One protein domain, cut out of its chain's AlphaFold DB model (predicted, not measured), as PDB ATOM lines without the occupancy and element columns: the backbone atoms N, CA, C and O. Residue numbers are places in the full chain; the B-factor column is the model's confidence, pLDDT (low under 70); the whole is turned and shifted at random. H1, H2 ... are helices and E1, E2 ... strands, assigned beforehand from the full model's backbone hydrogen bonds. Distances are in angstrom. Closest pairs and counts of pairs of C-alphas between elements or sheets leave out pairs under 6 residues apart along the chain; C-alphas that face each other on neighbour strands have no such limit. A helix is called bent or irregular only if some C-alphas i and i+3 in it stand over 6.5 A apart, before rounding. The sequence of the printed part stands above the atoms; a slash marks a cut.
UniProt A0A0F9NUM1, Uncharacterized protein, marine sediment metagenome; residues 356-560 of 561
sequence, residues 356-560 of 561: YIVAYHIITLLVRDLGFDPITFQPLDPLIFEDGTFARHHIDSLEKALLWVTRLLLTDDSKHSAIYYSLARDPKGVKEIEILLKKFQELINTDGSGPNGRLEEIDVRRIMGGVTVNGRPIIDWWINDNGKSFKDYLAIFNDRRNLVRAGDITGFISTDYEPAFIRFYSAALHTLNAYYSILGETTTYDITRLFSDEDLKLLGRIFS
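This is residues 356 to 560 of the 561 residues of an uncharacterized protein of marine sediment metagenome (UniProt A0A0F9NUM1). Helix H1 and helix H3 enclose a small two-stranded hairpin, E1 and E2, while the kinked helix H9 crosses H1 on the side away from the strands. H4, H5 and H6 make a second group, from which H7 leads back to H8 beside H1; H10 also packs on H1, and residues 536 to 541 stick out. The printed part has 205 residues with ten named helices and two named strands, in the order H1 H2 E1 E2 H3 H4 H5 H6 H7 H8 H9 H10; the sheet E1 - E2 is antiparallel and the class is mostly helix. It is compact, with a radius of gyration of the C-alphas of 16.7 A and spans of 49 by 39 by 35 A.

H1, residues 356 to 368, touches H9, residues 514 to 537, about perpendicular at 80 degrees; their closest C-alphas are those of Tyr 360 and Ala 524, 4.2 A apart. H2, residues 384 to 387, touches residues 515 to 516 of H9. E1, residues 390 to 394, and E2, residues 408 to 412, form a hairpin, with N 391 and O 411 2.8 A apart. The closest C-alphas of H1 and E2, Leu 365 and Leu 410, are 6.2 A apart; those of E1 and H3, residues 413 to 423, are Ala 391 and Asp 413, 5.2 A apart. H3 and H4, residues 427 to 445, touch only at the corner. H4 and H5, residues 457 to 464, form a helical hairpin at a steep tilt of 44 degrees, closest at the C-alphas of Lys 439 and Met 464, 6.2 A. H5 touches H6, residues 474 to 480, in another helical hairpin, at 22 degrees. H7, residues 486 to 501, and H8, residues 505 to 512, form a third, at 31 degrees. H1 only just touches H10, residues 549 to 559, with 3 pairs of C-alphas within 8 A. Every O i to N i+4 pair is within hydrogen-bond range in H1, H4, H5, H6, H7, H8 and H10; H9 has 18 of 20, H3 has 3 of 7 beside 3 of 8 O i to N i+3 pairs, and H2 is too short.

H1 begins at C-alpha 356, (124.381, 158.180, 85.551). H4 is 27.2 A long, H7 22.0 A and H9 33.8 A. H9 is irregular, with C-alphas 519 and 522 7.8 A apart, and has a kink of 52 degrees near residue 521; H3 is only just irregular, with C-alphas 418 and 421 6.8 A apart. H10 ends at C-alpha 559, (122.422, 141.617, 85.617).

The C-alphas farthest apart, those of Gly 483 and Thr 538, are 51.9 A apart. The printed part has no cut. The long links are H1 to H2, E1 to E2, H4 to H5 and H9 to H10. The pLDDT is under 70 at residues 481 to 484, 526, 529 to 546 and 560.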
ATOM      1  N   TYR A 356     124.959 159.486  85.843       76.56
ATOM      2  CA  TYR A 356     124.381 158.180  85.551       76.56
ATOM      3  C   TYR A 356     125.252 157.333  84.592       76.56
ATOM      4  O   TYR A 356     125.326 156.119  84.754       76.56
ATOM      5  N   ILE A 357     125.988 157.955  83.655       83.38
ATOM      6  CA  ILE A 357     127.005 157.274  82.825       83.38
ATOM      7  C   ILE A 357     128.230 156.916  83.663       83.38
ATOM      8  O   ILE A 357     128.783 155.829  83.520       83.38
ATOM      9  N   VAL A 358     128.656 157.823  84.545       89.88
ATOM     10  CA  VAL A 358     129.747 157.577  85.497       89.88
ATOM     11  C   VAL A 358     129.415 156.366  86.363       89.88
ATOM     12  O   VAL A 358     130.197 155.419  86.393       89.88
ATOM     13  N   ALA A 359     128.236 156.365  86.983       87.25
ATOM     14  CA  ALA A 359     127.765 155.280  87.827       87.25
ATOM     15  C   ALA A 359     127.696 153.945  87.072       87.25
ATOM     16  O   ALA A 359     128.248 152.947  87.530       87.25
ATOM     17  N   TYR A 360     127.080 153.944  85.886       88.62
ATOM     18  CA  TYR A 360     127.011 152.778  85.007       88.62
ATOM     19  C   TYR A 360     128.401 152.211  84.676       88.62
ATOM     20  O   TYR A 360     128.624 151.012  84.848       88.62
ATOM     21  N   HIS A 361     129.346 153.058  84.249       94.12
ATOM     22  CA  HIS A 361     130.709 152.621  83.941       94.12
ATOM     23  C   HIS A 361     131.401 152.038  85.170       94.12
ATOM     24  O   HIS A 361     131.969 150.959  85.067       94.12
ATOM     25  N   ILE A 362     131.347 152.718  86.321       95.56
ATOM     26  CA  ILE A 362     132.026 152.266  87.545       95.56
ATOM     27  C   ILE A 362     131.532 150.882  87.948       95.56
ATOM     28  O   ILE A 362     132.334 149.961  88.064       95.56
ATOM     29  N   ILE A 363     130.219 150.714  88.115       93.56
ATOM     30  CA  ILE A 363     129.653 149.450  88.592       93.56
ATOM     31  C   ILE A 363     129.899 148.330  87.584       93.56
ATOM     32  O   ILE A 363     130.335 147.247  87.963       93.56
ATOM     33  N   THR A 364     129.690 148.587  86.292       92.31
ATOM     34  CA  THR A 364     129.881 147.552  85.269       92.31
ATOM     35  C   THR A 364     131.350 147.154  85.142       92.31
ATOM     36  O   THR A 364     131.632 145.966  85.034       92.31
ATOM     37  N   LEU A 365     132.292 148.103  85.196       94.94
ATOM     38  CA  LEU A 365     133.730 147.813  85.135       94.94
ATOM     39  C   LEU A 365     134.220 147.084  86.392       94.94
ATOM     40  O   LEU A 365     134.978 146.124  86.263       94.94
ATOM     41  N   LEU A 366     133.742 147.470  87.582       95.38
ATOM     42  CA  LEU A 366     134.028 146.744  88.824       95.38
ATOM     43  C   LEU A 366     133.583 145.286  88.722       95.38
ATOM     44  O   LEU A 366     134.346 144.394  89.066       95.38
ATOM     45  N   VAL A 367     132.381 145.017  88.213       92.62
ATOM     46  CA  VAL A 367     131.913 143.633  88.066       92.62
ATOM     47  C   VAL A 367     132.648 142.901  86.947       92.62
ATOM     48  O   VAL A 367     133.048 141.753  87.130       92.62
ATOM     49  N   ARG A 368     132.848 143.557  85.798       92.56
ATOM     50  CA  ARG A 368     133.529 142.977  84.636       92.56
ATOM     51  C   ARG A 368     134.914 142.471  85.019       92.56
ATOM     52  O   ARG A 368     135.242 141.346  84.660       92.56
ATOM     53  N   ASP A 369     135.689 143.269  85.748       94.62
ATOM     54  CA  ASP A 369     137.084 142.963  86.083       94.62
ATOM     55  C   ASP A 369     137.268 142.531  87.549       94.62
ATOM     56  O   ASP A 369     138.390 142.483  88.044       94.62
ATOM     57  N   LEU A 370     136.181 142.216  88.267       94.69
ATOM     58  CA  LEU A 370     136.187 141.849  89.696       94.69
ATOM     59  C   LEU A 370     136.858 142.899  90.611       94.69
ATOM     60  O   LEU A 370     137.376 142.587  91.689       94.69
ATOM     61  N   GLY A 371     136.871 144.157  90.170       95.00
ATOM     62  CA  GLY A 371     137.545 145.273  90.821       95.00
ATOM     63  C   GLY A 371     139.068 145.211  90.743       95.00
ATOM     64  O   GLY A 371     139.731 145.930  91.479       95.00
ATOM     65  N   PHE A 372     139.646 144.364  89.894       94.88
ATOM     66  CA  PHE A 372     141.088 144.307  89.688       94.88
ATOM     67  C   PHE A 372     141.526 145.252  88.575       94.88
ATOM     68  O   PHE A 372     140.871 145.371  87.545       94.88
ATOM     69  N   ASP A 373     142.690 145.867  88.760       92.94
ATOM     70  CA  ASP A 373     143.431 146.494  87.675       92.94
ATOM     71  C   ASP A 373     144.125 145.383  86.853       92.94
ATOM     72  O   ASP A 373     145.003 144.694  87.385       92.94
ATOM     73  N   PRO A 374     143.758 145.167  85.573       92.56
ATOM     74  CA  PRO A 374     144.240 144.016  84.804       92.56
ATOM     75  C   PRO A 374     145.732 144.073  84.499       92.56
ATOM     76  O   PRO A 374     146.344 143.052  84.234       92.56
ATOM     77  N   ILE A 375     146.340 145.255  84.513       90.69
ATOM     78  CA  ILE A 375     147.770 145.411  84.276       90.69
ATOM     79  C   ILE A 375     148.554 144.964  85.514       90.69
ATOM     80  O   ILE A 375     149.519 144.213  85.403       90.69
ATOM     81  N   THR A 376     148.129 145.401  86.696       89.25
ATOM     82  CA  THR A 376     148.853 145.153  87.949       89.25
ATOM     83  C   THR A 376     148.373 143.916  88.701       89.25
ATOM     84  O   THR A 376     149.053 143.500  89.625       89.25
ATOM     85  N   PHE A 377     147.235 143.314  88.353       92.38
ATOM     86  CA  PHE A 377     146.601 142.224  89.116       92.38
ATOM     87  C   PHE A 377     146.374 142.559  90.597       92.38
ATOM     88  O   PHE A 377     146.377 141.686  91.465       92.38
ATOM     89  N   GLN A 378     146.167 143.839  90.893       91.31
ATOM     90  CA  GLN A 378     145.837 144.313  92.230       91.31
ATOM     91  C   GLN A 378     144.367 144.731  92.270       91.31
ATOM     92  O   GLN A 378     143.905 145.369  91.318       91.31
ATOM     93  N   PRO A 379     143.639 144.442  93.363       93.69
ATOM     94  CA  PRO A 379     142.367 145.095  93.627       93.69
ATOM     95  C   PRO A 379     142.546 146.614  93.600       93.69
ATOM     96  O   PRO A 379     143.505 147.142  94.166       93.69
ATOM     97  N   LEU A 380     141.619 147.317  92.958       94.88
ATOM     98  CA  LEU A 380     141.477 148.758  93.116       94.88
ATOM     99  C   LEU A 380     141.194 149.056  94.587       94.88
ATOM    100  O   LEU A 380     140.413 148.334  95.215       94.88
ATOM    101  N   ASP A 381     141.820 150.105  95.112       94.25
ATOM    102  CA  ASP A 381     141.549 150.588  96.461       94.25
ATOM    103  C   ASP A 381     140.112 151.139  96.510       94.25
ATOM    104  O   ASP A 381     139.789 152.025  95.721       94.25
ATOM    105  N   PRO A 382     139.224 150.637  97.386       93.94
ATOM    106  CA  PRO A 382     137.860 151.145  97.497       93.94
ATOM    107  C   PRO A 382     137.773 152.647  97.814       93.94
ATOM    108  O   PRO A 382     136.795 153.288  97.420       93.94
ATOM    109  N   LEU A 383     138.785 153.221  98.477       92.44
ATOM    110  CA  LEU A 383     138.794 154.629  98.889       92.44
ATOM    111  C   LEU A 383     138.882 155.604  97.709       92.44
ATOM    112  O   LEU A 383     138.407 156.734  97.820       92.44
ATOM    113  N   ILE A 384     139.356 155.169  96.534       93.00
ATOM    114  CA  ILE A 384     139.362 156.032  95.338       93.00
ATOM    115  C   ILE A 384     137.947 156.480  94.954       93.00
ATOM    116  O   ILE A 384     137.760 157.531  94.341       93.00
ATOM    117  N   PHE A 385     136.929 155.693  95.317       92.88
ATOM    118  CA  PHE A 385     135.528 156.026  95.089       92.88
ATOM    119  C   PHE A 385     134.945 156.923  96.168       92.88
ATOM    120  O   PHE A 385     133.882 157.479  95.932       92.88
ATOM    121  N   GLU A 386     135.585 157.090  97.321       86.94
ATOM    122  CA  GLU A 386     135.211 158.094  98.319       86.94
ATOM    123  C   GLU A 386     135.785 159.455  97.909       86.94
ATOM    124  O   GLU A 386     135.031 160.405  97.681       86.94
ATOM    125  N   ASP A 387     137.090 159.489  97.640       83.94
ATOM    126  CA  ASP A 387     137.832 160.708  97.303       83.94
ATOM    127  C   ASP A 387     137.606 161.184  95.860       83.94
ATOM    128  O   ASP A 387     137.886 162.333  95.513       83.94
ATOM    129  N   GLY A 388     137.066 160.316  94.999       83.75
ATOM    130  CA  GLY A 388     136.837 160.617  93.586       83.75
ATOM    131  C   GLY A 388     138.108 160.600  92.731       83.75
ATOM    132  O   GLY A 388     138.107 161.196  91.658       83.75
ATOM    133  N   THR A 389     139.160 159.917  93.180       90.06
ATOM    134  CA  THR A 389     140.482 159.796  92.531       90.06
ATOM    135  C   THR A 389     140.565 158.619  91.549       90.06
ATOM    136  O   THR A 389     141.627 158.039  91.307       90.06
ATOM    137  N   PHE A 390     139.425 158.233  90.975       93.56
ATOM    138  CA  PHE A 390     139.330 157.178  89.971       93.56
ATOM    139  C   PHE A 390     139.267 157.753  88.554       93.56
ATOM    140  O   PHE A 390     138.623 158.767  88.282       93.56
ATOM    141  N   ALA A 391     139.802 156.992  87.606       92.50
ATOM    142  CA  ALA A 391     139.730 157.283  86.189       92.50
ATOM    143  C   ALA A 391     138.966 156.203  85.426       92.50
ATOM    144  O   ALA A 391     139.189 155.004  85.589       92.50
ATOM    145  N   ARG A 392     138.124 156.651  84.492       93.50
ATOM    146  CA  ARG A 392     137.608 155.824  83.396       93.50
ATOM    147  C   ARG A 392     138.477 156.105  82.173       93.50
ATOM    148  O   ARG A 392     138.563 157.255  81.746       93.50
ATOM    149  N   HIS A 393     139.133 155.093  81.629       92.69
ATOM    150  CA  HIS A 393     140.096 155.240  80.542       92.69
ATOM    151  C   HIS A 393     139.612 154.551  79.273       92.69
ATOM    152  O   HIS A 393     139.249 153.382  79.331       92.69
ATOM    153  N   HIS A 394     139.647 155.238  78.131       92.12
ATOM    154  CA  HIS A 394     139.450 154.602  76.826       92.12
ATOM    155  C   HIS A 394     140.691 153.819  76.426       92.12
ATOM    156  O   HIS A 394     141.775 154.391  76.410       92.12
ATOM    157  N   ILE A 395     140.521 152.547  76.065       90.62
ATOM    158  CA  ILE A 395     141.623 151.698  75.590       90.62
ATOM    159  C   ILE A 395     142.270 152.307  74.344       90.62
ATOM    160  O   ILE A 395     143.491 152.308  74.249       90.62
ATOM    161  N   ASP A 396     141.470 152.861  73.428       84.50
ATOM    162  CA  ASP A 396     141.943 153.630  72.278       84.50
ATOM    163  C   ASP A 396     141.564 155.111  72.435       84.50
ATOM    164  O   ASP A 396     140.398 155.491  72.584       84.50
ATOM    165  N   SER A 397     142.564 155.989  72.374       80.81
ATOM    166  CA  SER A 397     142.368 157.434  72.469       80.81
ATOM    167  C   SER A 397     141.575 158.051  71.305       80.81
ATOM    168  O   SER A 397     141.093 159.183  71.451       80.81
ATOM    169  N   LEU A 398     141.423 157.333  70.187       73.31
ATOM    170  CA  LEU A 398     140.589 157.702  69.041       73.31
ATOM    171  C   LEU A 398     139.102 157.398  69.273       73.31
ATOM    172  O   LEU A 398     138.246 158.016  68.644       73.31
ATOM    173  N   GLU A 399     138.776 156.531  70.231       74.00
ATOM    174  CA  GLU A 399     137.413 156.078  70.527       74.00
ATOM    175  C   GLU A 399     136.717 156.901  71.626       74.00
ATOM    176  O   GLU A 399     135.694 156.498  72.175       74.00
ATOM    177  N   LYS A 400     137.218 158.102  71.941       77.75
ATOM    178  CA  LYS A 400     136.704 158.957  73.037       77.75
ATOM    179  C   LYS A 400     135.219 159.321  72.946       77.75
ATOM    180  O   LYS A 400     134.620 159.704  73.952       77.75
ATOM    181  N   ALA A 401     134.642 159.243  71.752       70.50
ATOM    182  CA  ALA A 401     133.225 159.486  71.514       70.50
ATOM    183  C   ALA A 401     132.327 158.298  71.910       70.50
ATOM    184  O   ALA A 401     131.114 158.473  72.006       70.50
ATOM    185  N   LEU A 402     132.903 157.112  72.122       80.06
ATOM    186  CA  LEU A 402     132.187 155.893  72.486       80.06
ATOM    187  C   LEU A 402     132.062 155.771  74.008       80.06
ATOM    188  O   LEU A 402     132.951 156.171  74.765       80.06
ATOM    189  N   LEU A 403     130.946 155.192  74.451       85.62
ATOM    190  CA  LEU A 403     130.648 154.918  75.864       85.62
ATOM    191  C   LEU A 403     130.597 153.413  76.163       85.62
ATOM    192  O   LEU A 403     130.030 152.988  77.164       85.62
ATOM    193  N   TRP A 404     131.191 152.613  75.280       89.19
ATOM    194  CA  TRP A 404     131.224 151.158  75.371       89.19
ATOM    195  C   TRP A 404     132.068 150.735  76.556       89.19
ATOM    196  O   TRP A 404     133.258 151.043  76.606       89.19
ATOM    197  N   VAL A 405     131.488 149.997  77.494       90.25
ATOM    198  CA  VAL A 405     132.222 149.552  78.678       90.25
ATOM    199  C   VAL A 405     133.338 148.587  78.288       90.25
ATOM    200  O   VAL A 405     134.412 148.661  78.870       90.25
ATOM    201  N   THR A 406     133.163 147.766  77.253       89.81
ATOM    202  CA  THR A 406     134.199 146.899  76.658       89.81
ATOM    203  C   THR A 406     135.420 147.663  76.147       89.81
ATOM    204  O   THR A 406     136.511 147.101  76.110       89.81
ATOM    205  N   ARG A 407     135.273 148.951  75.818       90.94
ATOM    206  CA  ARG A 407     136.366 149.842  75.390       90.94
ATOM    207  C   ARG A 407     136.943 150.689  76.516       90.94
ATOM    208  O   ARG A 407     137.771 151.567  76.264       90.94
ATOM    209  N   LEU A 408     136.515 150.439  77.750       93.62
ATOM    210  CA  LEU A 408     136.920 151.197  78.921       93.62
ATOM    211  C   LEU A 408     137.681 150.350  79.936       93.62
ATOM    212  O   LEU A 408     137.522 149.131  80.027       93.62
ATOM    213  N   LEU A 409     138.471 151.044  80.743       93.88
ATOM    214  CA  LEU A 409     139.156 150.546  81.925       93.88
ATOM    215  C   LEU A 409     138.849 151.450  83.112       93.88
ATOM    216  O   LEU A 409     138.752 152.668  82.958       93.88
ATOM    217  N   LEU A 410     138.700 150.852  84.289       95.31
ATOM    218  CA  LEU A 410     138.592 151.574  85.551       95.31
ATOM    219  C   LEU A 410     139.917 151.435  86.291       95.31
ATOM    220  O   LEU A 410     140.428 150.328  86.442       95.31
ATOM    221  N   THR A 411     140.491 152.551  86.715       92.94
ATOM    222  CA  THR A 411     141.774 152.561  87.419       92.94
ATOM    223  C   THR A 411     141.867 153.766  88.353       92.94
ATOM    224  O   THR A 411     140.959 154.595  88.398       92.94
ATOM    225  N   ASP A 412     142.957 153.859  89.099       89.31
ATOM    226  CA  ASP A 412     143.318 155.027  89.905       89.31
ATOM    227  C   ASP A 412     143.919 156.129  89.007       89.31
ATOM    228  O   ASP A 412     144.643 155.834  88.047       89.31
ATOM    229  N   ASP A 413     143.652 157.400  89.307       86.00
ATOM    230  CA  ASP A 413     144.170 158.558  88.562       86.00
ATOM    231  C   ASP A 413     145.704 158.569  88.403       86.00
ATOM    232  O   ASP A 413     146.234 158.994  87.366       86.00
ATOM    233  N   SER A 414     146.436 158.061  89.396       85.38
ATOM    234  CA  SER A 414     147.894 157.924  89.352       85.38
ATOM    235  C   SER A 414     148.343 156.963  88.245       85.38
ATOM    236  O   SER A 414     149.243 157.279  87.458       85.38
ATOM    237  N   LYS A 415     147.669 155.813  88.115       84.44
ATOM    238  CA  LYS A 415     147.939 154.794  87.087       84.44
ATOM    239  C   LYS A 415     147.411 155.220  85.718       84.44
ATOM    240  O   LYS A 415     148.032 154.916  84.697       84.44
ATOM    241  N   HIS A 416     146.305 155.962  85.689       84.69
ATOM    242  CA  HIS A 416     145.684 156.479  84.471       84.69
ATOM    243  C   HIS A 416     146.676 157.243  83.587       84.69
ATOM    244  O   HIS A 416     146.794 156.963  82.392       84.69
ATOM    245  N   SER A 417     147.423 158.176  84.180       76.75
ATOM    246  CA  SER A 417     148.386 159.002  83.444       76.75
ATOM    247  C   SER A 417     149.724 158.295  83.231       76.75
ATOM    248  O   SER A 417     150.333 158.449  82.173       76.75
ATOM    249  N   ALA A 418     150.181 157.520  84.220       82.25
ATOM    250  CA  ALA A 418     151.505 156.902  84.198       82.25
ATOM    251  C   ALA A 418     151.603 155.683  83.267       82.25
ATOM    252  O   ALA A 418     152.665 155.440  82.695       82.25
ATOM    253  N   ILE A 419     150.516 154.919  83.116       83.94
ATOM    254  CA  ILE A 419     150.527 153.638  82.401       83.94
ATOM    255  C   ILE A 419     149.598 153.684  81.192       83.94
ATOM    256  O   ILE A 419     150.032 153.502  80.058       83.94
ATOM    257  N   TYR A 420     148.312 153.931  81.420       86.88
ATOM    258  CA  TYR A 420     147.302 153.703  80.389       86.88
ATOM    259  C   TYR A 420     147.336 154.754  79.275       86.88
ATOM    260  O   TYR A 420     147.180 154.428  78.100       86.88
ATOM    261  N   TYR A 421     147.637 156.009  79.613       83.81
ATOM    262  CA  TYR A 421     147.661 157.100  78.640       83.81
ATOM    263  C   TYR A 421     148.656 156.914  77.488       83.81
ATOM    264  O   TYR A 421     148.375 157.337  76.364       83.81
ATOM    265  N   SER A 422     149.820 156.314  77.750       83.44
ATOM    266  CA  SER A 422     150.814 156.033  76.709       83.44
ATOM    267  C   SER A 422     150.371 154.866  75.826       83.44
ATOM    268  O   SER A 422     150.439 154.975  74.603       83.44
ATOM    269  N   LEU A 423     149.831 153.806  76.433       86.19
ATOM    270  CA  LEU A 423     149.332 152.619  75.737       86.19
ATOM    271  C   LEU A 423     148.174 152.942  74.786       86.19
ATOM    272  O   LEU A 423     148.170 152.469  73.656       86.19
ATOM    273  N   ALA A 424     147.246 153.814  75.189       84.06
ATOM    274  CA  ALA A 424     146.074 154.172  74.383       84.06
ATOM    275  C   ALA A 424     146.365 155.056  73.156       84.06
ATOM    276  O   ALA A 424     145.465 155.368  72.371       84.06
ATOM    277  N   ARG A 425     147.608 155.526  73.006       81.88
ATOM    278  CA  ARG A 425     148.064 156.327  71.858       81.88
ATOM    279  C   ARG A 425     148.886 155.518  70.858       81.88
ATOM    280  O   ARG A 425     149.078 155.983  69.737       81.88
ATOM    281  N   ASP A 426     149.378 154.352  71.263       81.00
ATOM    282  CA  ASP A 426     150.158 153.452  70.423       81.00
ATOM    283  C   ASP A 426     149.261 152.297  69.945       81.00
ATOM    284  O   ASP A 426     148.798 151.519  70.781       81.00
ATOM    285  N   PRO A 427     149.039 152.112  68.629       81.50
ATOM    286  CA  PRO A 427     148.270 150.982  68.103       81.50
ATOM    287  C   PRO A 427     148.737 149.613  68.618       81.50
ATOM    288  O   PRO A 427     147.928 148.695  68.765       81.50
ATOM    289  N   LYS A 428     150.038 149.454  68.907       86.12
ATOM    290  CA  LYS A 428     150.559 148.228  69.519       86.12
ATOM    291  C   LYS A 428     150.087 148.090  70.970       86.12
ATOM    292  O   LYS A 428     149.620 147.016  71.338       86.12
ATOM    293  N   GLY A 429     150.172 149.163  71.756       87.94
ATOM    294  CA  GLY A 429     149.707 149.206  73.145       87.94
ATOM    295  C   GLY A 429     148.201 148.955  73.272       87.94
ATOM    296  O   GLY A 429     147.786 148.151  74.103       87.94
ATOM    297  N   VAL A 430     147.394 149.551  72.387       87.56
ATOM    298  CA  VAL A 430     145.945 149.289  72.276       87.56
ATOM    299  C   VAL A 430     145.685 147.789  72.116       87.56
ATOM    300  O   VAL A 430     144.960 147.194  72.913       87.56
ATOM    301  N   LYS A 431     146.346 147.147  71.145       90.12
ATOM    302  CA  LYS A 431     146.194 145.710  70.877       90.12
ATOM    303  C   LYS A 431     146.655 144.834  72.046       90.12
ATOM    304  O   LYS A 431     146.034 143.811  72.331       90.12
ATOM    305  N   GLU A 432     147.744 145.205  72.716       93.00
ATOM    306  CA  GLU A 432     148.229 144.506  73.914       93.00
ATOM    307  C   GLU A 432     147.182 144.541  75.039       93.00
ATOM    308  O   GLU A 432     146.904 143.506  75.646       93.00
ATOM    309  N   ILE A 433     146.535 145.691  75.261       92.75
ATOM    310  CA  ILE A 433     145.465 145.836  76.257       92.75
ATOM    311  C   ILE A 433     144.199 145.076  75.865       92.75
ATOM    312  O   ILE A 433     143.611 144.409  76.712       92.75
ATOM    313  N   GLU A 434     143.795 145.095  74.596       92.19
ATOM    314  CA  GLU A 434     142.660 144.290  74.124       92.19
ATOM    315  C   GLU A 434     142.883 142.788  74.368       92.19
ATOM    316  O   GLU A 434     141.995 142.091  74.869       92.19
ATOM    317  N   ILE A 435     144.081 142.282  74.049       93.94
ATOM    318  CA  ILE A 435     144.457 140.884  74.301       93.94
ATOM    319  C   ILE A 435     144.450 140.599  75.803       93.94
ATOM    320  O   ILE A 435     143.907 139.573  76.222       93.94
ATOM    321  N   LEU A 436     145.018 141.502  76.608       94.88
ATOM    322  CA  LEU A 436     145.043 141.382  78.060       94.88
ATOM    323  C   LEU A 436     143.630 141.264  78.628       94.88
ATOM    324  O   LEU A 436     143.357 140.305  79.341       94.88
ATOM    325  N   LEU A 437     142.718 142.176  78.285       93.62
ATOM    326  CA  LEU A 437     141.346 142.148  78.798       93.62
ATOM    327  C   LEU A 437     140.593 140.904  78.355       93.62
ATOM    328  O   LEU A 437     139.893 140.294  79.160       93.62
ATOM    329  N   LYS A 438     140.782 140.467  77.109       92.69
ATOM    330  CA  LYS A 438     140.191 139.216  76.631       92.69
ATOM    331  C   LYS A 438     140.665 138.017  77.457       92.69
ATOM    332  O   LYS A 438     139.846 137.192  77.857       92.69
ATOM    333  N   LYS A 439     141.967 137.926  77.738       95.44
ATOM    334  CA  LYS A 439     142.547 136.858  78.568       95.44
ATOM    335  C   LYS A 439     142.168 136.980  80.043       95.44
ATOM    336  O   LYS A 439     141.928 135.970  80.695       95.44
ATOM    337  N   PHE A 440     142.004 138.198  80.542       95.00
ATOM    338  CA  PHE A 440     141.490 138.462  81.879       95.00
ATOM    339  C   PHE A 440     140.049 137.963  82.035       95.00
ATOM    340  O   PHE A 440     139.725 137.255  82.985       95.00
ATOM    341  N   GLN A 441     139.192 138.233  81.047       91.69
ATOM    342  CA  GLN A 441     137.845 137.668  81.000       91.69
ATOM    343  C   GLN A 441     137.868 136.138  80.873       91.69
ATOM    344  O   GLN A 441     137.029 135.464  81.466       91.69
ATOM    345  N   GLU A 442     138.824 135.561  80.144       93.44
ATOM    346  CA  GLU A 442     139.006 134.104  80.079       93.44
ATOM    347  C   GLU A 442     139.308 133.508  81.467       93.44
ATOM    348  O   GLU A 442     138.691 132.505  81.827       93.44
ATOM    349  N   LEU A 443     140.150 134.157  82.286       93.62
ATOM    350  CA  LEU A 443     140.389 133.753  83.681       93.62
ATOM    351  C   LEU A 443     139.097 133.765  84.505       93.62
ATOM    352  O   LEU A 443     138.785 132.798  85.195       93.62
ATOM    353  N   ILE A 444     138.305 134.833  84.405       92.25
ATOM    354  CA  ILE A 444     137.054 134.962  85.167       92.25
ATOM    355  C   ILE A 444     136.068 133.841  84.805       92.25
ATOM    356  O   ILE A 444     135.379 133.316  85.677       92.25
ATOM    357  N   ASN A 445     136.016 133.429  83.538       88.38
ATOM    358  CA  ASN A 445     134.995 132.495  83.055       88.38
ATOM    359  C   ASN A 445     135.428 131.019  83.043       88.38
ATOM    360  O   ASN A 445     134.568 130.146  82.950       88.38
ATOM    361  N   THR A 446     136.724 130.718  83.157       89.44
ATOM    362  CA  THR A 446     137.253 129.344  83.072       89.44
ATOM    363  C   THR A 446     137.338 128.693  84.442       89.44
ATOM    364  O   THR A 446     137.829 129.320  85.375       89.44
ATOM    365  N   ASP A 447     136.883 127.446  84.583       91.06
ATOM    366  CA  ASP A 447     137.110 126.667  85.804       91.06
ATOM    367  C   ASP A 447     138.584 126.285  85.938       91.06
ATOM    368  O   ASP A 447     139.210 125.795  84.995       91.06
ATOM    369  N   GLY A 448     139.137 126.556  87.118       92.38
ATOM    370  CA  GLY A 448     140.514 126.223  87.425       92.38
ATOM    371  C   GLY A 448     140.708 124.758  87.791       92.38
ATOM    372  O   GLY A 448     139.761 124.004  88.010       92.38
ATOM    373  N   SER A 449     141.976 124.375  87.864       93.38
ATOM    374  CA  SER A 449     142.436 123.038  88.237       93.38
ATOM    375  C   SER A 449     142.344 122.749  89.741       93.38
ATOM    376  O   SER A 449     142.505 121.597  90.147       93.38
ATOM    377  N   GLY A 450     142.082 123.766  90.567       92.31
ATOM    378  CA  GLY A 450     141.956 123.645  92.016       92.31
ATOM    379  C   GLY A 450     140.576 123.159  92.490       92.31
ATOM    380  O   GLY A 450     139.618 123.069  91.713       92.31
ATOM    381  N   PRO A 451     140.430 122.867  93.798       86.44
ATOM    382  CA  PRO A 451     139.163 122.439  94.387       86.44
ATOM    383  C   PRO A 451     138.033 123.437  94.117       86.44
ATOM    384  O   PRO A 451     138.237 124.648  94.188       86.44
ATOM    385  N   ASN A 452     136.829 122.930  93.835       84.25
ATOM    386  CA  ASN A 452     135.644 123.735  93.505       84.25
ATOM    387  C   ASN A 452     135.849 124.691  92.310       84.25
ATOM    388  O   ASN A 452     135.232 125.753  92.252       84.25
ATOM    389  N   GLY A 453     136.735 124.338  91.369       87.69
ATOM    390  CA  GLY A 453     137.000 125.134  90.167       87.69
ATOM    391  C   GLY A 453     137.769 126.431  90.433       87.69
ATOM    392  O   GLY A 453     137.677 127.366  89.628       87.69
ATOM    393  N   ARG A 454     138.497 126.515  91.560       93.62
ATOM    394  CA  ARG A 454     139.410 127.628  91.871       93.62
ATOM    395  C   ARG A 454     140.607 127.614  90.925       93.62
ATOM    396  O   ARG A 454     141.146 126.555  90.609       93.62
ATOM    397  N   LEU A 455     141.027 128.797  90.491       94.88
ATOM    398  CA  LEU A 455     142.235 128.983  89.696       94.88
ATOM    399  C   LEU A 455     143.475 128.807  90.564       94.88
ATOM    400  O   LEU A 455     143.600 129.454  91.606       94.88
ATOM    401  N   GLU A 456     144.403 128.000  90.070       94.31
ATOM    402  CA  GLU A 456     145.756 127.874  90.601       94.31
ATOM    403  C   GLU A 456     146.741 128.654  89.711       94.31
ATOM    404  O   GLU A 456     146.433 129.009  88.570       94.31
ATOM    405  N   GLU A 457     147.963 128.903  90.190       92.38
ATOM    406  CA  GLU A 457     148.992 129.622  89.414       92.38
ATOM    407  C   GLU A 457     149.228 128.995  88.027       92.38
ATOM    408  O   GLU A 457     149.425 129.708  87.042       92.38
ATOM    409  N   ILE A 458     149.159 127.663  87.925       93.12
ATOM    410  CA  ILE A 458     149.312 126.944  86.656       93.12
ATOM    411  C   ILE A 458     148.213 127.297  85.642       93.12
ATOM    412  O   ILE A 458     148.497 127.397  84.447       93.12
ATOM    413  N   ASP A 459     146.983 127.548  86.096       95.25
ATOM    414  CA  ASP A 459     145.888 127.996  85.231       95.25
ATOM    415  C   ASP A 459     146.135 129.411  84.733       95.25
ATOM    416  O   ASP A 459     145.980 129.681  83.541       95.25
ATOM    417  N   VAL A 460     146.600 130.293  85.624       93.50
ATOM    418  CA  VAL A 460     146.967 131.664  85.258       93.50
ATOM    419  C   VAL A 460     148.092 131.653  84.223       93.50
ATOM    420  O   VAL A 460     147.978 132.318  83.196       93.50
ATOM    421  N   ARG A 461     149.129 130.825  84.413       93.19
ATOM    422  CA  ARG A 461     150.225 130.643  83.442       93.19
ATOM    423  C   ARG A 461     149.761 130.102  82.102       93.19
ATOM    424  O   ARG A 461     150.216 130.582  81.066       93.19
ATOM    425  N   ARG A 462     148.845 129.139  82.109       94.75
ATOM    426  CA  ARG A 462     148.276 128.563  80.888       94.75
ATOM    427  C   ARG A 462     147.452 129.584  80.101       94.75
ATOM    428  O   ARG A 462     147.590 129.651  78.884       94.75
ATOM    429  N   ILE A 463     146.611 130.369  80.773       94.75
ATOM    430  CA  ILE A 463     145.668 131.297  80.125       94.75
ATOM    431  C   ILE A 463     146.358 132.599  79.699       94.75
ATOM    432  O   ILE A 463     146.140 133.069  78.579       94.75
ATOM    433  N   MET A 464     147.213 133.153  80.563       94.19
ATOM    434  CA  MET A 464     147.937 134.415  80.339       94.19
ATOM    435  C   MET A 464     149.271 134.228  79.608       94.19
ATOM    436  O   MET A 464     149.966 135.206  79.325       94.19
ATOM    437  N   GLY A 465     149.650 132.985  79.306       90.19
ATOM    438  CA  GLY A 465     150.873 132.669  78.579       90.19
ATOM    439  C   GLY A 465     150.952 133.430  77.252       90.19
ATOM    440  O   GLY A 465     150.024 133.399  76.446       90.19
ATOM    441  N   GLY A 466     152.065 134.134  77.035       86.62
ATOM    442  CA  GLY A 466     152.305 134.922  75.821       86.62
ATOM    443  C   GLY A 466     151.627 136.297  75.781       86.62
ATOM    444  O   GLY A 466     151.814 137.016  74.803       86.62
ATOM    445  N   VAL A 467     150.879 136.697  76.818       93.56
ATOM    446  CA  VAL A 467     150.357 138.067  76.930       93.56
ATOM    447  C   VAL A 467     151.481 139.002  77.359       93.56
ATOM    448  O   VAL A 467     152.106 138.802  78.403       93.56
ATOM    449  N   THR A 468     151.716 140.045  76.566       91.44
ATOM    450  CA  THR A 468     152.708 141.078  76.859       91.44
ATOM    451  C   THR A 468     152.071 142.454  76.922       91.44
ATOM    452  O   THR A 468     151.193 142.751  76.119       91.44
ATOM    453  N   VAL A 469     152.568 143.304  77.817       88.06
ATOM    454  CA  VAL A 469     152.258 144.740  77.855       88.06
ATOM    455  C   VAL A 469     153.576 145.502  77.854       88.06
ATOM    456  O   VAL A 469     154.483 145.178  78.622       88.06
ATOM    457  N   ASN A 470     153.716 146.480  76.957       84.38
ATOM    458  CA  ASN A 470     154.979 147.169  76.686       84.38
ATOM    459  C   ASN A 470     156.134 146.190  76.394       84.38
ATOM    460  O   ASN A 470     157.269 146.384  76.829       84.38
ATOM    461  N   GLY A 471     155.839 145.099  75.677       82.81
ATOM    462  CA  GLY A 471     156.822 144.067  75.332       82.81
ATOM    463  C   GLY A 471     157.335 143.208  76.496       82.81
ATOM    464  O   GLY A 471     158.254 142.419  76.283       82.81
ATOM    465  N   ARG A 472     156.765 143.320  77.704       87.00
ATOM    466  CA  ARG A 472     157.090 142.454  78.852       87.00
ATOM    467  C   ARG A 472     155.971 141.445  79.116       87.00
ATOM    468  O   ARG A 472     154.809 141.851  79.060       87.00
ATOM    469  N   PRO A 473     156.273 140.167  79.421       91.19
ATOM    470  CA  PRO A 473     155.256 139.193  79.812       91.19
ATOM    471  C   PRO A 473     154.513 139.641  81.071       91.19
ATOM    472  O   PRO A 473     155.122 139.887  82.111       91.19
ATOM    473  N   ILE A 474     153.186 139.736  80.983       91.31
ATOM    474  CA  ILE A 474     152.363 140.293  82.064       91.31
ATOM    475  C   ILE A 474     152.433 139.442  83.338       91.31
ATOM    476  O   ILE A 474     152.430 139.951  84.454       91.31
ATOM    477  N   ILE A 475     152.558 138.129  83.165       89.50
ATOM    478  CA  ILE A 475     152.560 137.185  84.272       89.50
ATOM    479  C   ILE A 475     153.833 137.251  85.112       89.50
ATOM    480  O   ILE A 475     153.773 137.060  86.325       89.50
ATOM    481  N   ASP A 476     154.969 137.562  84.486       84.12
ATOM    482  CA  ASP A 476     156.219 137.746  85.214       84.12
ATOM    483  C   ASP A 476     156.107 138.969  86.121       84.12
ATOM    484  O   ASP A 476     156.551 138.926  87.264       84.12
ATOM    485  N   TRP A 477     155.420 140.012  85.650       84.38
ATOM    486  CA  TRP A 477     155.156 141.199  86.448       84.38
ATOM    487  C   TRP A 477     154.214 140.905  87.627       84.38
ATOM    488  O   TRP A 477     154.486 141.302  88.757       84.38
ATOM    489  N   TRP A 478     153.140 140.140  87.407       89.81
ATOM    490  CA  TRP A 478     152.208 139.782  88.483       89.81
ATOM    491  C   TRP A 478     152.836 138.905  89.564       89.81
ATOM    492  O   TRP A 478     152.538 139.094  90.743       89.81
ATOM    493  N   ILE A 479     153.663 137.936  89.162       83.69
ATOM    494  CA  ILE A 479     154.205 136.917  90.065       83.69
ATOM    495  C   ILE A 479     155.475 137.404  90.766       83.69
ATOM    496  O   ILE A 479     155.644 137.125  91.953       83.69
ATOM    497  N   ASN A 480     156.354 138.131  90.067       74.38
ATOM    498  CA  ASN A 480     157.705 138.411  90.563       74.38
ATOM    499  C   ASN A 480     157.892 139.833  91.119       74.38
ATOM    500  O   ASN A 480     158.729 140.025  91.998       74.38
ATOM    501  N   ASP A 481     157.113 140.818  90.663       68.19
ATOM    502  CA  ASP A 481     157.445 142.241  90.870       68.19
ATOM    503  C   ASP A 481     156.468 142.988  91.800       68.19
ATOM    504  O   ASP A 481     156.628 144.183  92.054       68.19
ATOM    505  N   ASN A 482     155.437 142.318  92.321       60.25
ATOM    506  CA  ASN A 482     154.254 142.996  92.862       60.25
ATOM    507  C   ASN A 482     154.249 143.265  94.383       60.25
ATOM    508  O   ASN A 482     153.219 143.655  94.934       60.25
ATOM    509  N   GLY A 483     155.373 143.073  95.079       54.44
ATOM    510  CA  GLY A 483     155.584 143.432  96.496       54.44
ATOM    511  C   GLY A 483     154.785 142.636  97.550       54.44
ATOM    512  O   GLY A 483     155.318 142.360  98.622       54.44
ATOM    513  N   LYS A 484     153.538 142.228  97.258       62.50
ATOM    514  CA  LYS A 484     152.736 141.235  97.997       62.50
ATOM    515  C   LYS A 484     152.723 139.894  97.258       62.50
ATOM    516  O   LYS A 484     152.989 139.829  96.060       62.50
ATOM    517  N   SER A 485     152.388 138.821  97.976       77.50
ATOM    518  CA  SER A 485     152.265 137.472  97.421       77.50
ATOM    519  C   SER A 485     151.159 137.443  96.357       77.50
ATOM    520  O   SER A 485     149.985 137.637  96.663       77.50
ATOM    521  N   PHE A 486     151.520 137.174  95.099       88.06
ATOM    522  CA  PHE A 486     150.583 136.911  93.996       88.06
ATOM    523  C   PHE A 486     149.468 135.924  94.386       88.06
ATOM    524  O   PHE A 486     148.327 136.063  93.946       88.06
ATOM    525  N   LYS A 487     149.776 134.962  95.266       88.75
ATOM    526  CA  LYS A 487     148.804 133.989  95.780       88.75
ATOM    527  C   LYS A 487     147.683 134.643  96.586       88.75
ATOM    528  O   LYS A 487     146.553 134.172  96.515       88.75
ATOM    529  N   ASP A 488     147.964 135.730  97.299       90.38
ATOM    530  CA  ASP A 488     146.973 136.436  98.120       90.38
ATOM    531  C   ASP A 488     145.961 137.142  97.209       90.38
ATOM    532  O   ASP A 488     144.750 137.022  97.388       90.38
ATOM    533  N   TYR A 489     146.454 137.811  96.164       92.44
ATOM    534  CA  TYR A 489     145.599 138.427  95.152       92.44
ATOM    535  C   TYR A 489     144.820 137.391  94.345       92.44
ATOM    536  O   TYR A 489     143.640 137.602  94.073       92.44
ATOM    537  N   LEU A 490     145.423 136.243  94.027       93.75
ATOM    538  CA  LEU A 490     144.721 135.140  93.371       93.75
ATOM    539  C   LEU A 490     143.618 134.543  94.262       93.75
ATOM    540  O   LEU A 490     142.571 134.140  93.752       93.75
ATOM    541  N   ALA A 491     143.812 134.499  95.582       92.75
ATOM    542  CA  ALA A 491     142.772 134.073  96.515       92.75
ATOM    543  C   ALA A 491     141.576 135.039  96.496       92.75
ATOM    544  O   ALA A 491     140.455 134.589  96.262       92.75
ATOM    545  N   ILE A 492     141.829 136.350  96.615       93.81
ATOM    546  CA  ILE A 492     140.796 137.400  96.528       93.81
ATOM    547  C   ILE A 492     140.076 137.344  95.173       93.81
ATOM    548  O   ILE A 492     138.849 137.418  95.104       93.81
ATOM    549  N   PHE A 493     140.830 137.178  94.084       94.94
ATOM    550  CA  PHE A 493     140.284 137.057  92.735       94.94
ATOM    551  C   PHE A 493     139.327 135.865  92.620       94.94
ATOM    552  O   PHE A 493     138.219 136.011  92.107       94.94
ATOM    553  N   ASN A 494     139.725 134.694  93.127       95.12
ATOM    554  CA  ASN A 494     138.883 133.498  93.139       95.12
ATOM    555  C   ASN A 494     137.599 133.693  93.956       95.12
ATOM    556  O   ASN A 494     136.534 133.248  93.528       95.12
ATOM    557  N   ASP A 495     137.683 134.360  95.106       92.38
ATOM    558  CA  ASP A 495     136.525 134.583  95.975       92.38
ATOM    559  C   ASP A 495     135.502 135.507  95.295       92.38
ATOM    560  O   ASP A 495     134.328 135.153  95.171       92.38
ATOM    561  N   ARG A 496     135.959 136.624  94.715       92.62
ATOM    562  CA  ARG A 496     135.104 137.554  93.952       92.62
ATOM    563  C   ARG A 496     134.547 136.930  92.676       92.62
ATOM    564  O   ARG A 496     133.379 137.132  92.345       92.62
ATOM    565  N   ARG A 497     135.353 136.123  91.977       92.06
ATOM    566  CA  ARG A 497     134.914 135.348  90.807       92.06
ATOM    567  C   ARG A 497     133.736 134.448  91.169       92.06
ATOM    568  O   ARG A 497     132.780 134.370  90.402       92.06
ATOM    569  N   ASN A 498     133.790 133.783  92.321       88.56
ATOM    570  CA  ASN A 498     132.712 132.907  92.772       88.56
ATOM    571  C   ASN A 498     131.432 133.688  93.096       88.56
ATOM    572  O   ASN A 498     130.362 133.252  92.678       88.56
ATOM    573  N   LEU A 499     131.534 134.853  93.749       86.44
ATOM    574  CA  LEU A 499     130.381 135.730  94.013       86.44
ATOM    575  C   LEU A 499     129.701 136.179  92.713       86.44
ATOM    576  O   LEU A 499     128.497 135.996  92.541       86.44
ATOM    577  N   VAL A 500     130.481 136.686  91.752       83.88
ATOM    578  CA  VAL A 500     129.944 137.155  90.465       83.88
ATOM    579  C   VAL A 500     129.348 136.004  89.649       83.88
ATOM    580  O   VAL A 500     128.273 136.162  89.076       83.88
ATOM    581  N   ARG A 501     129.981 134.822  89.626       82.75
ATOM    582  CA  ARG A 501     129.427 133.636  88.940       82.75
ATOM    583  C   ARG A 501     128.155 133.102  89.596       82.75
ATOM    584  O   ARG A 501     127.324 132.537  88.892       82.75
ATOM    585  N   ALA A 502     127.998 133.279  90.906       83.06
ATOM    586  CA  ALA A 502     126.776 132.943  91.631       83.06
ATOM    587  C   ALA A 502     125.649 133.980  91.436       83.06
ATOM    588  O   ALA A 502     124.548 133.774  91.940       83.06
ATOM    589  N   GLY A 503     125.908 135.081  90.716       79.81
ATOM    590  CA  GLY A 503     124.959 136.179  90.520       79.81
ATOM    591  C   GLY A 503     124.876 137.154  91.700       79.81
ATOM    592  O   GLY A 503     124.064 138.077  91.666       79.81
ATOM    593  N   ASP A 504     125.725 137.008  92.725       85.00
ATOM    594  CA  ASP A 504     125.739 137.877  93.908       85.00
ATOM    595  C   ASP A 504     126.591 139.137  93.691       85.00
ATOM    596  O   ASP A 504     127.614 139.390  94.331       85.00
ATOM    597  N   ILE A 505     126.169 139.946  92.723       85.44
ATOM    598  CA  ILE A 505     126.841 141.201  92.368       85.44
ATOM    599  C   ILE A 505     126.627 142.269  93.433       85.44
ATOM    600  O   ILE A 505     127.534 143.047  93.722       85.44
ATOM    601  N   THR A 506     125.432 142.316  94.019       86.56
ATOM    602  CA  THR A 506     125.119 143.234  95.117       86.56
ATOM    603  C   THR A 506     126.021 142.952  96.313       86.56
ATOM    604  O   THR A 506     126.615 143.890  96.844       86.56
ATOM    605  N   GLY A 507     126.173 141.681  96.708       85.00
ATOM    606  CA  GLY A 507     127.050 141.263  97.798       85.00
ATOM    607  C   GLY A 507     128.512 141.592  97.519       85.00
ATOM    608  O   GLY A 507     129.159 142.205  98.366       85.00
ATOM    609  N   PHE A 508     128.998 141.304  96.306       91.06
ATOM    610  CA  PHE A 508     130.346 141.692  95.879       91.06
ATOM    611  C   PHE A 508     130.584 143.204  96.023       91.06
ATOM    612  O   PHE A 508     131.491 143.622  96.737       91.06
ATOM    613  N   ILE A 509     129.759 144.045  95.390       92.75
ATOM    614  CA  ILE A 509     130.009 145.493  95.374       92.75
ATOM    615  C   ILE A 509     129.813 146.110  96.764       92.75
ATOM    616  O   ILE A 509     130.612 146.950  97.160       92.75
ATOM    617  N   SER A 510     128.791 145.702  97.518       92.25
ATOM    618  CA  SER A 510     128.544 146.249  98.862       92.25
ATOM    619  C   SER A 510     129.601 145.844  99.891       92.25
ATOM    620  O   SER A 510     129.869 146.631 100.792       92.25
ATOM    621  N   THR A 511     130.226 144.672  99.746       90.62
ATOM    622  CA  THR A 511     131.238 144.181 100.696       90.62
ATOM    623  C   THR A 511     132.641 144.660 100.334       90.62
ATOM    624  O   THR A 511     133.357 145.182 101.182       90.62
ATOM    625  N   ASP A 512     133.049 144.488  99.074       92.38
ATOM    626  CA  ASP A 512     134.414 144.787  98.630       92.38
ATOM    627  C   ASP A 512     134.606 146.251  98.207       92.38
ATOM    628  O   ASP A 512     135.734 146.739  98.186       92.38
ATOM    629  N   TYR A 513     133.523 146.942  97.840       95.50
ATOM    630  CA  TYR A 513     133.539 148.291  97.269       95.50
ATOM    631  C   TYR A 513     132.406 149.165  97.833       95.50
ATOM    632  O   TYR A 513     131.754 149.900  97.085       95.50
ATOM    633  N   GLU A 514     132.176 149.111  99.151       95.31
ATOM    634  CA  GLU A 514     131.100 149.846  99.842       95.31
ATOM    635  C   GLU A 514     130.989 151.332  99.422       95.31
ATOM    636  O   GLU A 514     129.880 151.766  99.089       95.31
ATOM    637  N   PRO A 515     132.083 152.122  99.311       94.31
ATOM    638  CA  PRO A 515     131.971 153.513  98.867       94.31
ATOM    639  C   PRO A 515     131.389 153.648  97.451       94.31
ATOM    640  O   PRO A 515     130.564 154.529  97.186       94.31
ATOM    641  N   ALA A 516     131.757 152.747  96.535       94.06
ATOM    642  CA  ALA A 516     131.182 152.713  95.193       94.06
ATOM    643  C   ALA A 516     129.722 152.242  95.216       94.06
ATOM    644  O   ALA A 516     128.896 152.768  94.465       94.06
ATOM    645  N   PHE A 517     129.394 151.286  96.092       94.12
ATOM    646  CA  PHE A 517     128.031 150.805  96.286       94.12
ATOM    647  C   PHE A 517     127.093 151.954  96.666       94.12
ATOM    648  O   PHE A 517     126.120 152.230  95.962       94.12
ATOM    649  N   ILE A 518     127.436 152.673  97.736       89.56
ATOM    650  CA  ILE A 518     126.638 153.774  98.283       89.56
ATOM    651  C   ILE A 518     126.453 154.887  97.244       89.56
ATOM    652  O   ILE A 518     125.351 155.410  97.080       89.56
ATOM    653  N   ARG A 519     127.520 155.245  96.520       89.06
ATOM    654  CA  ARG A 519     127.498 156.386  95.595       89.06
ATOM    655  C   ARG A 519     126.867 156.083  94.241       89.06
ATOM    656  O   ARG A 519     126.212 156.955  93.673       89.06
ATOM    657  N   PHE A 520     127.100 154.895  93.687       91.75
ATOM    658  CA  PHE A 520     126.870 154.647  92.261       91.75
ATOM    659  C   PHE A 520     125.883 153.517  91.977       91.75
ATOM    660  O   PHE A 520     125.264 153.521  90.913       91.75
ATOM    661  N   TYR A 521     125.684 152.569  92.894       88.81
ATOM    662  CA  TYR A 521     124.973 151.327  92.583       88.81
ATOM    663  C   TYR A 521     123.517 151.538  92.152       88.81
ATOM    664  O   TYR A 521     123.104 151.056  91.097       88.81
ATOM    665  N   SER A 522     122.747 152.331  92.904       78.31
ATOM    666  CA  SER A 522     121.347 152.624  92.553       78.31
ATOM    667  C   SER A 522     121.224 153.355  91.210       78.31
ATOM    668  O   SER A 522     120.396 152.986  90.374       78.31
ATOM    669  N   ALA A 523     122.081 154.351  90.961       77.06
ATOM    670  CA  ALA A 523     122.091 155.095  89.704       77.06
ATOM    671  C   ALA A 523     122.480 154.205  88.515       77.06
ATOM    672  O   ALA A 523     121.882 154.325  87.443       77.06
ATOM    673  N   ALA A 524     123.432 153.287  88.701       83.81
ATOM    674  CA  ALA A 524     123.811 152.306  87.694       83.81
ATOM    675  C   ALA A 524     122.656 151.351  87.369       83.81
ATOM    676  O   ALA A 524     122.313 151.207  86.199       83.81
ATOM    677  N   LEU A 525     122.000 150.765  88.379       79.94
ATOM    678  CA  LEU A 525     120.851 149.876  88.171       79.94
ATOM    679  C   LEU A 525     119.693 150.578  87.459       79.94
ATOM    680  O   LEU A 525     119.120 150.027  86.525       79.94
ATOM    681  N   HIS A 526     119.363 151.811  87.850       66.88
ATOM    682  CA  HIS A 526     118.331 152.586  87.156       66.88
ATOM    683  C   HIS A 526     118.690 152.831  85.690       66.88
ATOM    684  O   HIS A 526     117.838 152.707  84.812       66.88
ATOM    685  N   THR A 527     119.954 153.151  85.431       73.69
ATOM    686  CA  THR A 527     120.479 153.384  84.087       73.69
ATOM    687  C   THR A 527     120.389 152.114  83.236       73.69
ATOM    688  O   THR A 527     119.871 152.156  82.124       73.69
ATOM    689  N   LEU A 528     120.790 150.971  83.789       72.62
ATOM    690  CA  LEU A 528     120.712 149.657  83.147       72.62
ATOM    691  C   LEU A 528     119.275 149.222  82.861       72.62
ATOM    692  O   LEU A 528     118.981 148.805  81.744       72.62
ATOM    693  N   ASN A 529     118.369 149.385  83.825       68.12
ATOM    694  CA  ASN A 529     116.951 149.078  83.640       68.12
ATOM    695  C   ASN A 529     116.332 149.954  82.546       68.12
ATOM    696  O   ASN A 529     115.584 149.455  81.710       68.12
ATOM    697  N   ALA A 530     116.679 151.245  82.506       65.31
ATOM    698  CA  ALA A 530     116.237 152.137  81.439       65.31
ATOM    699  C   ALA A 530     116.756 151.677  80.068       65.31
ATOM    700  O   ALA A 530     115.990 151.652  79.106       65.31
ATOM    701  N   TYR A 531     118.023 151.261  79.976       68.38
ATOM    702  CA  TYR A 531     118.586 150.711  78.741       68.38
ATOM    703  C   TYR A 531     117.909 149.413  78.309       68.38
ATOM    704  O   TYR A 531     117.627 149.235  77.126       68.38
ATOM    705  N   TYR A 532     117.588 148.537  79.256       64.38
ATOM    706  CA  TYR A 532     116.888 147.295  78.967       64.38
ATOM    707  C   TYR A 532     115.462 147.535  78.460       64.38
ATOM    708  O   TYR A 532     115.066 146.948  77.457       64.38
ATOM    709  N   SER A 533     114.703 148.449  79.075       58.44
ATOM    710  CA  SER A 533     113.373 148.822  78.570       58.44
ATOM    711  C   SER A 533     113.430 149.356  77.133       58.44
ATOM    712  O   SER A 533     112.539 149.081  76.336       58.44
ATOM    713  N   ILE A 534     114.505 150.066  76.775       55.06
ATOM    714  CA  ILE A 534     114.733 150.562  75.410       55.06
ATOM    715  C   ILE A 534     115.035 149.407  74.436       55.06
ATOM    716  O   ILE A 534     114.534 149.409  73.311       55.06
ATOM    717  N   LEU A 535     115.814 148.409  74.866       57.97
ATOM    718  CA  LEU A 535     116.168 147.217  74.083       57.97
ATOM    719  C   LEU A 535     114.992 146.253  73.865       57.97
ATOM    720  O   LEU A 535     114.879 145.660  72.794       57.97
ATOM    721  N   GLY A 536     114.133 146.090  74.874       51.50
ATOM    722  CA  GLY A 536     113.026 145.132  74.863       51.50
ATOM    723  C   GLY A 536     111.802 145.573  74.058       51.50
ATOM    724  O   GLY A 536     111.028 144.721  73.627       51.50
ATOM    725  N   GLU A 537     111.610 146.879  73.827       43.91
ATOM    726  CA  GLU A 537     110.354 147.385  73.257       43.91
ATOM    727  C   GLU A 537     110.350 147.594  71.731       43.91
ATOM    728  O   GLU A 537     109.269 147.531  71.158       43.91
ATOM    729  N   THR A 538     111.471 147.804  71.018       39.44
ATOM    730  CA  THR A 538     111.456 147.932  69.531       39.44
ATOM    731  C   THR A 538     112.845 147.870  68.870       39.44
ATOM    732  O   THR A 538     113.819 148.422  69.371       39.44
ATOM    733  N   THR A 539     112.904 147.338  67.641       43.66
ATOM    734  CA  THR A 539     114.053 147.319  66.701       43.66
ATOM    735  C   THR A 539     114.497 148.699  66.176       43.66
ATOM    736  O   THR A 539     115.231 148.786  65.194       43.66
ATOM    737  N   THR A 540     114.042 149.800  66.783       43.94
ATOM    738  CA  THR A 540     114.220 151.162  66.248       43.94
ATOM    739  C   THR A 540     115.235 152.023  66.993       43.94
ATOM    740  O   THR A 540     115.416 153.173  66.601       43.94
ATOM    741  N   TYR A 541     115.880 151.512  68.046       45.25
ATOM    742  CA  TYR A 541     116.857 152.274  68.821       45.25
ATOM    743  C   TYR A 541     118.303 151.951  68.423       45.25
ATOM    744  O   TYR A 541     118.830 150.911  68.804       45.25
ATOM    745  N   ASP A 542     118.973 152.857  67.694       54.62
ATOM    746  CA  ASP A 542     120.431 152.791  67.528       54.62
ATOM    747  C   ASP A 542     121.134 153.221  68.823       54.62
ATOM    748  O   ASP A 542     121.334 154.403  69.115       54.62
ATOM    749  N   ILE A 543     121.489 152.219  69.614       62.31
ATOM    750  CA  ILE A 543     122.275 152.345  70.839       62.31
ATOM    751  C   ILE A 543     123.761 152.051  70.601       62.31
ATOM    752  O   ILE A 543     124.520 151.969  71.565       62.31
ATOM    753  N   THR A 544     124.203 151.914  69.345       65.06
ATOM    754  CA  THR A 544     125.568 151.472  69.021       65.06
ATOM    755  C   THR A 544     126.642 152.457  69.460       65.06
ATOM    756  O   THR A 544     127.812 152.127  69.426       65.06
ATOM    757  N   ARG A 545     126.292 153.666  69.907       65.94
ATOM    758  CA  ARG A 545     127.221 154.614  70.546       65.94
ATOM    759  C   ARG A 545     127.426 154.350  72.045       65.94
ATOM    760  O   ARG A 545     128.453 154.723  72.608       65.94
ATOM    761  N   LEU A 546     126.445 153.715  72.682       69.00
ATOM    762  CA  LEU A 546     126.399 153.424  74.117       69.00
ATOM    763  C   LEU A 546     126.847 152.004  74.420       69.00
ATOM    764  O   LEU A 546     127.548 151.783  75.401       69.00
ATOM    765  N   PHE A 547     126.482 151.076  73.542       77.38
ATOM    766  CA  PHE A 547     126.793 149.667  73.675       77.38
ATOM    767  C   PHE A 547     127.298 149.124  72.353       77.38
ATOM    768  O   PHE A 547     126.682 149.309  71.305       77.38
ATOM    769  N   SER A 548     128.404 148.408  72.424       81.44
ATOM    770  CA  SER A 548     128.724 147.369  71.461       81.44
ATOM    771  C   SER A 548     127.830 146.141  71.691       81.44
ATOM    772  O   SER A 548     127.271 145.954  72.773       81.44
ATOM    773  N   ASP A 549     127.746 145.244  70.708       79.56
ATOM    774  CA  ASP A 549     127.075 143.945  70.891       79.56
ATOM    775  C   ASP A 549     127.701 143.127  72.036       79.56
ATOM    776  O   ASP A 549     127.033 142.333  72.699       79.56
ATOM    777  N   GLU A 550     128.999 143.319  72.277       82.69
ATOM    778  CA  GLU A 550     129.718 142.697  73.388       82.69
ATOM    779  C   GLU A 550     129.297 143.276  74.741       82.69
ATOM    780  O   GLU A 550     129.135 142.510  75.692       82.69
ATOM    781  N   ASP A 551     129.045 144.588  74.828       83.75
ATOM    782  CA  ASP A 551     128.501 145.198  76.044       83.75
ATOM    783  C   ASP A 551     127.131 144.610  76.375       83.75
ATOM    784  O   ASP A 551     126.885 144.227  77.512       83.75
ATOM    785  N   LEU A 552     126.248 144.465  75.386       81.06
ATOM    786  CA  LEU A 552     124.913 143.905  75.613       81.06
ATOM    787  C   LEU A 552     124.972 142.476  76.164       81.06
ATOM    788  O   LEU A 552     124.258 142.143  77.111       81.06
ATOM    789  N   LYS A 553     125.870 141.644  75.623       82.38
ATOM    790  CA  LYS A 553     126.116 140.286  76.137       82.38
ATOM    791  C   LYS A 553     126.669 140.309  77.561       82.38
ATOM    792  O   LYS A 553     126.232 139.520  78.399       82.38
ATOM    793  N   LEU A 554     127.618 141.204  77.838       83.06
ATOM    794  CA  LEU A 554     128.198 141.378  79.167       83.06
ATOM    795  C   LEU A 554     127.125 141.776  80.188       83.06
ATOM    796  O   LEU A 554     127.058 141.184  81.263       83.06
ATOM    797  N   LEU A 555     126.274 142.739  79.844       80.12
ATOM    798  CA  LEU A 555     125.212 143.234  80.714       80.12
ATOM    799  C   LEU A 555     124.135 142.187  80.973       80.12
ATOM    800  O   LEU A 555     123.735 142.027  82.124       80.12
ATOM    801  N   GLY A 556     123.726 141.434  79.948       76.06
ATOM    802  CA  GLY A 556     122.804 140.309  80.119       76.06
ATOM    803  C   GLY A 556     123.355 139.249  81.076       76.06
ATOM    804  O   GLY A 556     122.631 138.759  81.937       76.06
ATOM    805  N   ARG A 557     124.661 138.949  80.993       74.12
ATOM    806  CA  ARG A 557     125.330 138.014  81.913       74.12
ATOM    807  C   ARG A 557     125.387 138.538  83.345       74.12
ATOM    808  O   ARG A 557     125.158 137.775  84.272       74.12
ATOM    809  N   ILE A 558     125.762 139.804  83.521       72.25
ATOM    810  CA  ILE A 558     125.946 140.396  84.847       72.25
ATOM    811  C   ILE A 558     124.586 140.529  85.534       72.25
ATOM    812  O   ILE A 558     124.363 139.976  86.599       72.25
ATOM    813  N   PHE A 559     123.634 141.208  84.914       70.00
ATOM    814  CA  PHE A 559     122.422 141.617  85.617       70.00
ATOM    815  C   PHE A 559     121.255 140.625  85.493       70.00
ATOM    816  O   PHE A 559     120.185 140.908  86.021       70.00
ATOM    817  N   SER A 560     121.480 139.450  84.879       60.22
ATOM    818  CA  SER A 560     120.524 138.331  84.788       60.22
ATOM    819  C   SER A 560     119.113 138.779  84.384       60.22
ATOM    820  O   SER A 560     118.151 138.574  85.126       60.22
TER     821      SER A 560